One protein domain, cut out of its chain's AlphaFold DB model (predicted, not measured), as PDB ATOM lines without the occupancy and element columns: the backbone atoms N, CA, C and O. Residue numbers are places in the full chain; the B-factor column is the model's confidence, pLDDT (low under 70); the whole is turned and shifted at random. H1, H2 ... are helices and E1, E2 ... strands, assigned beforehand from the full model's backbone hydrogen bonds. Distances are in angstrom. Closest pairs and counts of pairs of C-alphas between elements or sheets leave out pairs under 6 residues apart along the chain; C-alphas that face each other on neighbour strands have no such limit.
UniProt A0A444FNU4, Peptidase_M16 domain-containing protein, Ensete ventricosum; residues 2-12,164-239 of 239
ATOM      1  N   MET A   2     159.859 137.114 165.475       44.66
ATOM      2  CA  MET A   2     160.554 136.045 166.192       44.66
ATOM      3  C   MET A   2     159.586 135.443 167.199       44.66
ATOM      4  O   MET A   2     159.135 136.148 168.098       44.66
ATOM      5  N   LEU A   3     159.239 134.172 167.016       38.78
ATOM      6  CA  LEU A   3     158.543 133.381 168.021       38.78
ATOM      7  C   LEU A   3     159.594 132.879 169.020       38.78
ATOM      8  O   LEU A   3     160.454 132.098 168.627       38.78
ATOM      9  N   ILE A   4     159.524 133.261 170.295       40.72
ATOM     10  CA  ILE A   4     159.920 132.312 171.341       40.72
ATOM     11  C   ILE A   4     158.749 131.348 171.418       40.72
ATOM     12  O   ILE A   4     157.729 131.627 172.047       40.72
ATOM     13  N   SER A   5     158.839 130.258 170.672       41.34
ATOM     14  CA  SER A   5     157.885 129.169 170.804       41.34
ATOM     15  C   SER A   5     158.322 128.358 172.013       41.34
ATOM     16  O   SER A   5     159.049 127.381 171.873       41.34
ATOM     17  N   LEU A   6     157.908 128.766 173.210       40.38
ATOM     18  CA  LEU A   6     157.935 127.874 174.363       40.38
ATOM     19  C   LEU A   6     156.864 126.797 174.121       40.38
ATOM     20  O   LEU A   6     155.732 126.877 174.598       40.38
ATOM     21  N   VAL A   7     157.169 125.815 173.278       41.75
ATOM     22  CA  VAL A   7     156.249 124.719 172.999       41.75
ATOM     23  C   VAL A   7     156.293 123.775 174.202       41.75
ATOM     24  O   VAL A   7     157.036 122.806 174.229       41.75
ATOM     25  N   HIS A   8     155.491 124.042 175.232       38.66
ATOM     26  CA  HIS A   8     155.249 123.041 176.276       38.66
ATOM     27  C   HIS A   8     154.491 121.851 175.679       38.66
ATOM     28  O   HIS A   8     153.258 121.819 175.679       38.66
ATOM     29  N   ILE A   9     155.227 120.863 175.175       38.38
ATOM     30  CA  ILE A   9     154.680 119.625 174.626       38.38
ATOM     31  C   ILE A   9     154.308 118.702 175.790       38.38
ATOM     32  O   ILE A   9     154.945 117.691 176.036       38.38
ATOM     33  N   LEU A  10     153.227 119.024 176.506       33.28
ATOM     34  CA  LEU A  10     152.704 118.128 177.542       33.28
ATOM     35  C   LEU A  10     152.324 116.771 176.930       33.28
ATOM     36  O   LEU A  10     151.204 116.585 176.458       33.28
ATOM     37  N   PHE A  11     153.242 115.814 177.002       28.86
ATOM     38  CA  PHE A  11     152.929 114.398 177.032       28.86
ATOM     39  C   PHE A  11     152.583 114.064 178.473       28.86
ATOM     40  O   PHE A  11     153.458 113.927 179.319       28.86
ATOM     41  N   ARG A  12     151.288 113.961 178.763       29.02
ATOM     42  CA  ARG A  12     150.833 113.317 179.990       29.02
ATOM     43  C   ARG A  12     150.910 111.814 179.747       29.02
ATOM     44  O   ARG A  12     149.977 111.237 179.191       29.02
ATOM     45  N   PRO A 164     167.589 138.651 171.392       83.19
ATOM     46  CA  PRO A 164     168.431 139.110 170.280       83.19
ATOM     47  C   PRO A 164     167.724 138.969 168.924       83.19
ATOM     48  O   PRO A 164     166.951 138.041 168.725       83.19
ATOM     49  N   ALA A 165     167.995 139.872 167.979       84.12
ATOM     50  CA  ALA A 165     167.348 139.850 166.665       84.12
ATOM     51  C   ALA A 165     167.731 138.611 165.828       84.12
ATOM     52  O   ALA A 165     168.828 138.066 165.959       84.12
ATOM     53  N   ASN A 166     166.839 138.210 164.912       84.31
ATOM     54  CA  ASN A 166     167.037 137.131 163.927       84.31
ATOM     55  C   ASN A 166     167.386 135.756 164.518       84.31
ATOM     56  O   ASN A 166     168.020 134.929 163.858       84.31
ATOM     57  N   ARG A 167     166.987 135.501 165.759       84.38
ATOM     58  CA  ARG A 167     167.156 134.224 166.452       84.38
ATOM     59  C   ARG A 167     165.788 133.621 166.722       84.38
ATOM     60  O   ARG A 167     164.768 134.233 166.491       84.38
ATOM     61  N   PHE A 168     165.703 132.405 167.187       86.31
ATOM     62  CA  PHE A 168     164.521 131.948 167.883       86.31
ATOM     63  C   PHE A 168     164.964 130.885 168.857       86.31
ATOM     64  O   PHE A 168     166.028 130.277 168.708       86.31
ATOM     65  N   GLU A 169     164.134 130.715 169.861       87.94
ATOM     66  CA  GLU A 169     164.331 129.728 170.887       87.94
ATOM     67  C   GLU A 169     163.043 128.958 171.011       87.94
ATOM     68  O   GLU A 169     161.945 129.530 171.001       87.94
ATOM     69  N   ALA A 170     163.195 127.649 171.062       88.94
ATOM     70  CA  ALA A 170     162.071 126.792 171.290       88.94
ATOM     71  C   ALA A 170     162.467 125.634 172.180       88.94
ATOM     72  O   ALA A 170     163.562 125.078 172.082       88.94
ATOM     73  N   HIS A 171     161.529 125.330 173.060       90.25
ATOM     74  CA  HIS A 171     161.610 124.309 174.083       90.25
ATOM     75  C   HIS A 171     160.506 123.311 173.808       90.25
ATOM     76  O   HIS A 171     159.431 123.710 173.366       90.25
ATOM     77  N   MET A 172     160.799 122.046 174.053       90.81
ATOM     78  CA  MET A 172     159.891 120.918 174.047       90.81
ATOM     79  C   MET A 172     160.061 120.224 175.392       90.81
ATOM     80  O   MET A 172     161.019 119.484 175.591       90.81
ATOM     81  N   GLU A 173     159.145 120.488 176.312       92.12
ATOM     82  CA  GLU A 173     159.092 119.792 177.596       92.12
ATOM     83  C   GLU A 173     158.187 118.578 177.488       92.12
ATOM     84  O   GLU A 173     157.025 118.743 177.147       92.12
ATOM     85  N   VAL A 174     158.697 117.402 177.825       91.75
ATOM     86  CA  VAL A 174     157.955 116.156 178.013       91.75
ATOM     87  C   VAL A 174     157.743 115.982 179.513       91.75
ATOM     88  O   VAL A 174     158.710 115.958 180.265       91.75
ATOM     89  N   HIS A 175     156.494 115.852 179.963       93.38
ATOM     90  CA  HIS A 175     156.170 115.711 181.390       93.38
ATOM     91  C   HIS A 175     156.291 114.249 181.837       93.38
ATOM     92  O   HIS A 175     155.310 113.618 182.237       93.38
ATOM     93  N   VAL A 176     157.493 113.719 181.658       92.75
ATOM     94  CA  VAL A 176     157.962 112.427 182.146       92.75
ATOM     95  C   VAL A 176     159.409 112.651 182.549       92.75
ATOM     96  O   VAL A 176     160.175 113.189 181.749       92.75
ATOM     97  N   GLY A 177     159.768 112.284 183.771       93.56
ATOM     98  CA  GLY A 177     161.141 112.362 184.265       93.56
ATOM     99  C   GLY A 177     161.549 111.089 184.996       93.56
ATOM    100  O   GLY A 177     160.881 110.062 184.885       93.56
ATOM    101  N   SER A 178     162.637 111.143 185.763       94.75
ATOM    102  CA  SER A 178     163.114 109.961 186.499       94.75
ATOM    103  C   SER A 178     162.166 109.492 187.612       94.75
ATOM    104  O   SER A 178     162.247 108.346 188.037       94.75
ATOM    105  N   ILE A 179     161.230 110.332 188.073       96.56
ATOM    106  CA  ILE A 179     160.215 109.930 189.063       96.56
ATOM    107  C   ILE A 179     159.174 108.962 188.491       96.56
ATOM    108  O   ILE A 179     158.474 108.290 189.246       96.56
ATOM    109  N   ASP A 180     159.033 108.932 187.168       95.00
ATOM    110  CA  ASP A 180     158.061 108.092 186.478       95.00
ATOM    111  C   ASP A 180     158.631 106.708 186.123       95.00
ATOM    112  O   ASP A 180     157.895 105.875 185.596       95.00
ATOM    113  N   GLU A 181     159.915 106.468 186.410       94.69
ATOM    114  CA  GLU A 181     160.604 105.193 186.195       94.69
ATOM    115  C   GLU A 181     160.205 104.167 187.264       94.69
ATOM    116  O   GLU A 181     160.170 104.466 188.462       94.69
ATOM    117  N   GLU A 182     159.954 102.928 186.844       96.38
ATOM    118  CA  GLU A 182     159.836 101.800 187.769       96.38
ATOM    119  C   GLU A 182     161.242 101.373 188.283       96.38
ATOM    120  O   GLU A 182     162.286 101.877 187.848       96.38
ATOM    121  N   GLU A 183     161.312 100.466 189.263       96.12
ATOM    122  CA  GLU A 183     162.582 100.082 189.916       96.12
ATOM    123  C   GLU A 183     163.587  99.422 188.950       96.12
ATOM    124  O   GLU A 183     164.800  99.564 189.107       96.12
ATOM    125  N   ASP A 184     163.095  98.737 187.918       96.50
ATOM    126  CA  ASP A 184     163.891  98.130 186.848       96.50
ATOM    127  C   ASP A 184     164.172  99.076 185.666       96.50
ATOM    128  O   ASP A 184     164.899  98.704 184.743       96.50
ATOM    129  N   GLU A 185     163.665 100.310 185.715       95.12
ATOM    130  CA  GLU A 185     163.798 101.329 184.666       95.12
ATOM    131  C   GLU A 185     164.688 102.513 185.081       95.12
ATOM    132  O   GLU A 185     164.753 103.525 184.382       95.12
ATOM    133  N   GLN A 186     165.405 102.393 186.200       95.44
ATOM    134  CA  GLN A 186     166.220 103.478 186.747       95.44
ATOM    135  C   GLN A 186     167.278 103.976 185.747       95.44
ATOM    136  O   GLN A 186     168.190 103.246 185.345       95.44
ATOM    137  N   GLY A 187     167.172 105.251 185.373       94.94
ATOM    138  CA  GLY A 187     168.034 105.933 184.409       94.94
ATOM    139  C   GLY A 187     167.589 105.819 182.947       94.94
ATOM    140  O   GLY A 187     168.276 106.355 182.072       94.94
ATOM    141  N   ILE A 188     166.466 105.155 182.649       95.62
ATOM    142  CA  ILE A 188     165.959 105.019 181.279       95.62
ATOM    143  C   ILE A 188     165.509 106.364 180.702       95.62
ATOM    144  O   ILE A 188     165.786 106.613 179.532       95.62
ATOM    145  N   ALA A 189     164.881 107.255 181.469       94.31
ATOM    146  CA  ALA A 189     164.450 108.568 180.985       94.31
ATOM    147  C   ALA A 189     165.647 109.381 180.465       94.31
ATOM    148  O   ALA A 189     165.636 109.871 179.334       94.31
ATOM    149  N   HIS A 190     166.732 109.418 181.240       95.25
ATOM    150  CA  HIS A 190     167.976 110.075 180.834       95.25
ATOM    151  C   HIS A 190     168.662 109.340 179.667       95.25
ATOM    152  O   HIS A 190     169.179 109.964 178.740       95.25
ATOM    153  N   MET A 191     168.627 108.005 179.642       94.25
ATOM    154  CA  MET A 191     169.140 107.243 178.501       94.25
ATOM    155  C   MET A 191     168.363 107.554 177.211       94.25
ATOM    156  O   MET A 191     168.973 107.751 176.159       94.25
ATOM    157  N   ILE A 192     167.031 107.626 177.273       91.94
ATOM    158  CA  ILE A 192     166.164 107.960 176.136       91.94
ATOM    159  C   ILE A 192     166.463 109.368 175.634       91.94
ATOM    160  O   ILE A 192     166.524 109.564 174.422       91.94
ATOM    161  N   GLU A 193     166.707 110.331 176.523       92.31
ATOM    162  CA  GLU A 193     167.147 111.676 176.141       92.31
ATOM    163  C   GLU A 193     168.403 111.625 175.255       92.31
ATOM    164  O   GLU A 193     168.421 112.198 174.160       92.31
ATOM    165  N   HIS A 194     169.428 110.875 175.669       90.81
ATOM    166  CA  HIS A 194     170.639 110.694 174.869       90.81
ATOM    167  C   HIS A 194     170.364 109.993 173.536       90.81
ATOM    168  O   HIS A 194     170.866 110.420 172.494       90.81
ATOM    169  N   VAL A 195     169.548 108.938 173.532       89.12
ATOM    170  CA  VAL A 195     169.215 108.190 172.311       89.12
ATOM    171  C   VAL A 195     168.407 109.045 171.333       89.12
ATOM    172  O   VAL A 195     168.648 108.991 170.124       89.12
ATOM    173  N   ALA A 196     167.519 109.906 171.829       84.56
ATOM    174  CA  ALA A 196     166.742 110.835 171.018       84.56
ATOM    175  C   ALA A 196     167.640 111.822 170.244       84.56
ATOM    176  O   ALA A 196     167.282 112.262 169.149       84.56
ATOM    177  N   PHE A 197     168.849 112.113 170.742       75.88
ATOM    178  CA  PHE A 197     169.838 112.923 170.026       75.88
ATOM    179  C   PHE A 197     170.611 112.194 168.926       75.88
ATOM    180  O   PHE A 197     171.169 112.857 168.045       75.88
ATOM    181  N   LEU A 198     170.657 110.863 168.949       75.19
ATOM    182  CA  LEU A 198     171.460 110.068 168.017       75.19
ATOM    183  C   LEU A 198     170.750 109.806 166.674       75.19
ATOM    184  O   LEU A 198     171.411 109.473 165.695       75.19
ATOM    185  N   GLY A 199     169.420 109.937 166.602       60.47
ATOM    186  CA  GLY A 199     168.631 109.116 165.674       60.47
ATOM    187  C   GLY A 199     167.975 109.746 164.440       60.47
ATOM    188  O   GLY A 199     167.307 109.006 163.719       60.47
ATOM    189  N   SER A 200     168.091 111.049 164.138       69.19
ATOM    190  CA  SER A 200     167.291 111.629 163.036       69.19
ATOM    191  C   SER A 200     168.107 112.158 161.849       69.19
ATOM    192  O   SER A 200     168.939 113.052 161.978       69.19
ATOM    193  N   LYS A 201     167.784 111.681 160.632       69.62
ATOM    194  CA  LYS A 201     168.314 112.207 159.348       69.62
ATOM    195  C   LYS A 201     168.086 113.717 159.184       69.62
ATOM    196  O   LYS A 201     168.729 114.380 158.376       69.62
ATOM    197  N   LYS A 202     167.110 114.275 159.911       70.25
ATOM    198  CA  LYS A 202     166.836 115.716 159.940       70.25
ATOM    199  C   LYS A 202     167.822 116.469 160.833       70.25
ATOM    200  O   LYS A 202     168.100 117.626 160.538       70.25
ATOM    201  N   ARG A 203     168.376 115.833 161.867       73.56
ATOM    202  CA  ARG A 203     169.377 116.427 162.757       73.56
ATOM    203  C   ARG A 203     170.690 116.712 162.040       73.56
ATOM    204  O   ARG A 203     171.259 117.777 162.239       73.56
ATOM    205  N   GLU A 204     171.121 115.824 161.148       71.50
ATOM    206  CA  GLU A 204     172.303 116.055 160.303       71.50
ATOM    207  C   GLU A 204     172.174 117.349 159.486       71.50
ATOM    208  O   GLU A 204     173.140 118.089 159.335       71.50
ATOM    209  N   LYS A 205     170.956 117.693 159.045       72.62
ATOM    210  CA  LYS A 205     170.673 118.941 158.313       72.62
ATOM    211  C   LYS A 205     170.738 120.200 159.182       72.62
ATOM    212  O   LYS A 205     170.716 121.301 158.640       72.62
ATOM    213  N   LEU A 206     170.779 120.062 160.507       73.19
ATOM    214  CA  LEU A 206     170.976 121.184 161.429       73.19
ATOM    215  C   LEU A 206     172.459 121.526 161.587       73.19
ATOM    216  O   LEU A 206     172.787 122.662 161.938       73.19
ATOM    217  N   LEU A 207     173.356 120.582 161.293       71.44
ATOM    218  CA  LEU A 207     174.794 120.817 161.316       71.44
ATOM    219  C   LEU A 207     175.154 121.880 160.262       71.44
ATOM    220  O   LEU A 207     174.647 121.869 159.145       71.44
ATOM    221  N   GLY A 208     175.986 122.856 160.637       73.88
ATOM    222  CA  GLY A 208     176.400 123.954 159.749       73.88
ATOM    223  C   GLY A 208     175.409 125.119 159.616       73.88
ATOM    224  O   GLY A 208     175.776 126.165 159.091       73.88
ATOM    225  N   THR A 209     174.187 125.013 160.151       79.56
ATOM    226  CA  THR A 209     173.193 126.111 160.116       79.56
ATOM    227  C   THR A 209     173.407 127.181 161.195       79.56
ATOM    228  O   THR A 209     172.718 128.199 161.221       79.56
ATOM    229  N   GLY A 210     174.342 126.954 162.124       82.12
ATOM    230  CA  GLY A 210     174.521 127.794 163.312       82.12
ATOM    231  C   GLY A 210     173.453 127.576 164.391       82.12
ATOM    232  O   GLY A 210     173.397 128.345 165.351       82.12
ATOM    233  N   ALA A 211     172.610 126.548 164.245       85.00
ATOM    234  CA  ALA A 211     171.714 126.088 165.296       85.00
ATOM    235  C   ALA A 211     172.486 125.333 166.391       85.00
ATOM    236  O   ALA A 211     173.422 124.585 166.107       85.00
ATOM    237  N   ARG A 212     172.077 125.517 167.646       85.50
ATOM    238  CA  ARG A 212     172.584 124.794 168.818       85.50
ATOM    239  C   ARG A 212     171.411 124.165 169.548       85.50
ATOM    240  O   ARG A 212     170.462 124.871 169.864       85.50
ATOM    241  N   SER A 213     171.482 122.866 169.805       87.62
ATOM    242  CA  SER A 213     170.459 122.110 170.533       87.62
ATOM    243  C   SER A 213     171.054 121.479 171.780       87.62
ATOM    244  O   SER A 213     172.192 121.011 171.711       87.62
ATOM    245  N   ASN A 214     170.274 121.378 172.844       90.69
ATOM    246  CA  ASN A 214     170.630 120.651 174.055       90.69
ATOM    247  C   ASN A 214     169.363 120.075 174.714       90.69
ATOM    248  O   ASN A 214     168.248 120.394 174.290       90.69
ATOM    249  N   ALA A 215     169.519 119.188 175.689       93.25
ATOM    250  CA  ALA A 215     168.422 118.721 176.525       93.25
ATOM    251  C   ALA A 215     168.903 118.446 177.944       93.25
ATOM    252  O   ALA A 215     170.095 118.556 178.239       93.25
ATOM    253  N   TYR A 216     167.944 118.165 178.812       94.81
ATOM    254  CA  TYR A 216     168.186 117.654 180.146       94.81
ATOM    255  C   TYR A 216     166.966 116.872 180.628       94.81
ATOM    256  O   TYR A 216     165.831 117.160 180.233       94.81
ATOM    257  N   THR A 217     167.214 115.925 181.522       95.88
ATOM    258  CA  THR A 217     166.202 115.138 182.219       95.88
ATOM    259  C   THR A 217     166.285 115.443 183.703       95.88
ATOM    260  O   THR A 217     167.347 115.321 184.312       95.88
ATOM    261  N   ASP A 218     165.159 115.858 184.266       96.00
ATOM    262  CA  ASP A 218     164.961 116.088 185.693       96.00
ATOM    263  C   ASP A 218     164.004 115.023 186.258       96.00
ATOM    264  O   ASP A 218     163.527 114.135 185.544       96.00
ATOM    265  N   PHE A 219     163.684 115.109 187.546       96.00
ATOM    266  CA  PHE A 219     162.762 114.192 188.205       96.00
ATOM    267  C   PHE A 219     161.379 114.181 187.561       96.00
ATOM    268  O   PHE A 219     160.803 113.115 187.403       96.00
ATOM    269  N   HIS A 220     160.847 115.339 187.167       96.12
ATOM    270  CA  HIS A 220     159.456 115.462 186.713       96.12
ATOM    271  C   HIS A 220     159.285 115.614 185.199       96.12
ATOM    272  O   HIS A 220     158.165 115.514 184.697       96.12
ATOM    273  N   HIS A 221     160.357 115.937 184.478       94.62
ATOM    274  CA  HIS A 221     160.274 116.253 183.060       94.62
ATOM    275  C   HIS A 221     161.614 116.089 182.347       94.62
ATOM    276  O   HIS A 221     162.680 116.244 182.940       94.62
ATOM    277  N   THR A 222     161.539 115.898 181.036       94.81
ATOM    278  CA  THR A 222     162.675 115.967 180.115       94.81
ATOM    279  C   THR A 222     162.439 117.102 179.130       94.81
ATOM    280  O   THR A 222     161.397 117.165 178.475       94.81
ATOM    281  N   VAL A 223     163.397 118.014 178.992       93.69
ATOM    282  CA  VAL A 223     163.269 119.206 178.143       93.69
ATOM    283  C   VAL A 223     164.312 119.191 177.048       93.69
ATOM    284  O   VAL A 223     165.508 119.222 177.317       93.69
ATOM    285  N   PHE A 224     163.856 119.263 175.801       91.50
ATOM    286  CA  PHE A 224     164.691 119.469 174.623       91.50
ATOM    287  C   PHE A 224     164.567 120.917 174.164       91.50
ATOM    288  O   PHE A 224     163.461 121.407 173.943       91.50
ATOM    289  N   HIS A 225     165.681 121.608 173.961       89.94
ATOM    290  CA  HIS A 225     165.667 122.997 173.519       89.94
ATOM    291  C   HIS A 225     166.675 123.261 172.407       89.94
ATOM    292  O   HIS A 225     167.698 122.588 172.256       89.94
ATOM    293  N   ILE A 226     166.368 124.258 171.582       87.69
ATOM    294  CA  ILE A 226     167.220 124.680 170.476       87.69
ATOM    295  C   ILE A 226     167.185 126.194 170.319       87.69
ATOM    296  O   ILE A 226     166.139 126.840 170.392       87.69
ATOM    297  N   HIS A 227     168.357 126.735 170.020       87.50
ATOM    298  CA  HIS A 227     168.561 128.113 169.619       87.50
ATOM    299  C   HIS A 227     169.031 128.112 168.172       87.50
ATOM    300  O   HIS A 227     170.029 127.472 167.828       87.50
ATOM    301  N   SER A 228     168.327 128.821 167.300       86.19
ATOM    302  CA  SER A 228     168.635 128.816 165.870       86.19
ATOM    303  C   SER A 228     168.368 130.187 165.238       86.19
ATOM    304  O   SER A 228     167.566 130.958 165.765       86.19
ATOM    305  N   PRO A 229     169.075 130.576 164.161       86.31
ATOM    306  CA  PRO A 229     168.720 131.766 163.394       86.31
ATOM    307  C   PRO A 229     167.330 131.637 162.747       86.31
ATOM    308  O   PRO A 229     166.978 130.582 162.228       86.31
ATOM    309  N   THR A 230     166.552 132.721 162.682       81.19
ATOM    310  CA  THR A 230     165.221 132.714 162.031       81.19
ATOM    311  C   THR A 230     165.298 132.574 160.502       81.19
ATOM    312  O   THR A 230     164.303 132.246 159.864       81.19
ATOM    313  N   SER A 231     166.460 132.835 159.892       73.56
ATOM    314  CA  SER A 231     166.666 132.706 158.441       73.56
ATOM    315  C   SER A 231     166.669 131.252 157.960       73.56
ATOM    316  O   SER A 231     166.419 130.988 156.783       73.56
ATOM    317  N   THR A 232     166.930 130.299 158.854       64.50
ATOM    318  CA  THR A 232     166.967 128.876 158.528       64.50
ATOM    319  C   THR A 232     165.572 128.270 158.673       64.50
ATOM    320  O   THR A 232     164.941 128.371 159.723       64.50
ATOM    321  N   LYS A 233     165.091 127.572 157.635       58.94
ATOM    322  CA  LYS A 233     163.882 126.739 157.730       58.94
ATOM    323  C   LYS A 233     164.186 125.489 158.557       58.94
ATOM    324  O   LYS A 233     164.478 124.429 158.008       58.94
ATOM    325  N   VAL A 234     164.141 125.615 159.878       57.12
ATOM    326  CA  VAL A 234     164.274 124.477 160.789       57.12
ATOM    327  C   VAL A 234     162.892 123.877 161.022       57.12
ATOM    328  O   VAL A 234     162.009 124.509 161.596       57.12
ATOM    329  N   CYS A 235     162.688 122.649 160.548       51.88
ATOM    330  CA  CYS A 235     161.493 121.884 160.878       51.88
ATOM    331  C   CYS A 235     161.675 121.306 162.284       51.88
ATOM    332  O   CYS A 235     162.526 120.444 162.478       51.88
ATOM    333  N   PHE A 236     160.882 121.784 163.245       51.91
ATOM    334  CA  PHE A 236     160.965 121.395 164.657       51.91
ATOM    335  C   PHE A 236     160.501 119.959 164.954       51.91
ATOM    336  O   PHE A 236     160.672 119.480 166.069       51.91
ATOM    337  N   LEU A 237     159.960 119.245 163.959       49.62
ATOM    338  CA  LEU A 237     159.806 117.787 164.024       49.62
ATOM    339  C   LEU A 237     161.178 117.125 163.836       49.62
ATOM    340  O   LEU A 237     161.478 116.577 162.768       49.62
ATOM    341  N   ILE A 238     162.037 117.289 164.841       49.25
ATOM    342  CA  ILE A 238     163.370 116.678 164.936       49.25
ATOM    343  C   ILE A 238     163.279 115.288 165.589       49.25
ATOM    344  O   ILE A 238     164.192 114.486 165.390       49.25
ATOM    345  N   PHE A 239     162.153 114.994 166.246       41.97
ATOM    346  CA  PHE A 239     161.783 113.699 166.808       41.97
ATOM    347  C   PHE A 239     160.697 113.039 165.953       41.97
ATOM    348  O   PHE A 239     159.820 113.782 165.441       41.97
TER     349      PHE A 239
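Overview. This is residues 2 to 12 and 164 to 239 of the 239 residues of the protein "Peptidase_M16 domain-containing protein" of Ensete ventricosum (UniProt A0A444FNU4). An elongated, only mildly twisted sheet of four strands has one helix, H1, running along its edge strand E3 on one face, so that E1 and E2 have no named helix over them. The long link of residues 175 to 187 makes one end of the long axis, and the short helix H2 lies off the sheet. The printed part has 87 residues with two named helices and four named strands, in the order E1, E2, H1, H2, E3, E4; the sheet is mixed, in the order E1, E2, E4, E3. The class is mixed, helices and strands, with 42 residues, under half, in named elements. The whole is only just compact, close to loose, with a radius of gyration of the C-alphas of 14.1 A and spans of 45 by 24 by 17 A.

Arrangement. Edge strand E1, residues 3 to 7, is parallel to its neighbour E2, residues 167 to 174, at 8 degrees; N 7 and O 171 are 3.1 A apart, within hydrogen-bond range. E2 is antiparallel to E4, residues 222 to 229, at 166 degrees, with N 172 and O 224 at 2.7 A. E4 and the other edge strand E3, residues 212 to 217, are antiparallel at 170 degrees and form a hairpin, with N 214 and O 225 at 2.9 A. H1, residues 188 to 198, is on the sheet at a height of 8.8 A, over E3, and runs along the strands, at 2 degrees to E3 on the local plane. The closest C-alphas of H1 and E3 are those of His 190 and Thr 217, 5.5 A apart. This gives two layers, a helix on one face of a sheet. H2, residues 201 to 204, is not on the sheet, and is apart from H1, but only just: their closest C-alphas are 8.1 A apart. E2, H1, H2 and E3 form a split strand-helix-strand unit, two strands running the same way with E4 between them in the sheet, and its crossover is right-handed. In H1, 6 of 7 O i to N i+4 pairs are within hydrogen-bond range; H2 is too short for such a pair, and its one O i to N i+3 pair is not within range.

Along the chain. E1 begins at C-alpha 3 at (158.543, 133.381, 168.021). E2 spans 23.3 A, H1 15.2 A, E3 17.7 A and E4 23.8 A from first to last C-alpha. H1 begins at C-alpha 188 at (165.959, 105.019, 181.279), and E4 ends at C-alpha 229 at (168.720, 131.766, 163.394).

Size, cuts and confidence. The two C-alphas farthest apart are those of Ala 165 and Asp 184, at 46.5 A. Residues 13 to 163 are not printed, and C-alphas 12 and 164 are 32.7 A apart across this cut. The link from E2 to H1 is long, 13 residues. The model's pLDDT averages 77.9 over the printed residues and is under 70 in residues 2 to 12, 199 to 201 and 232 to 239.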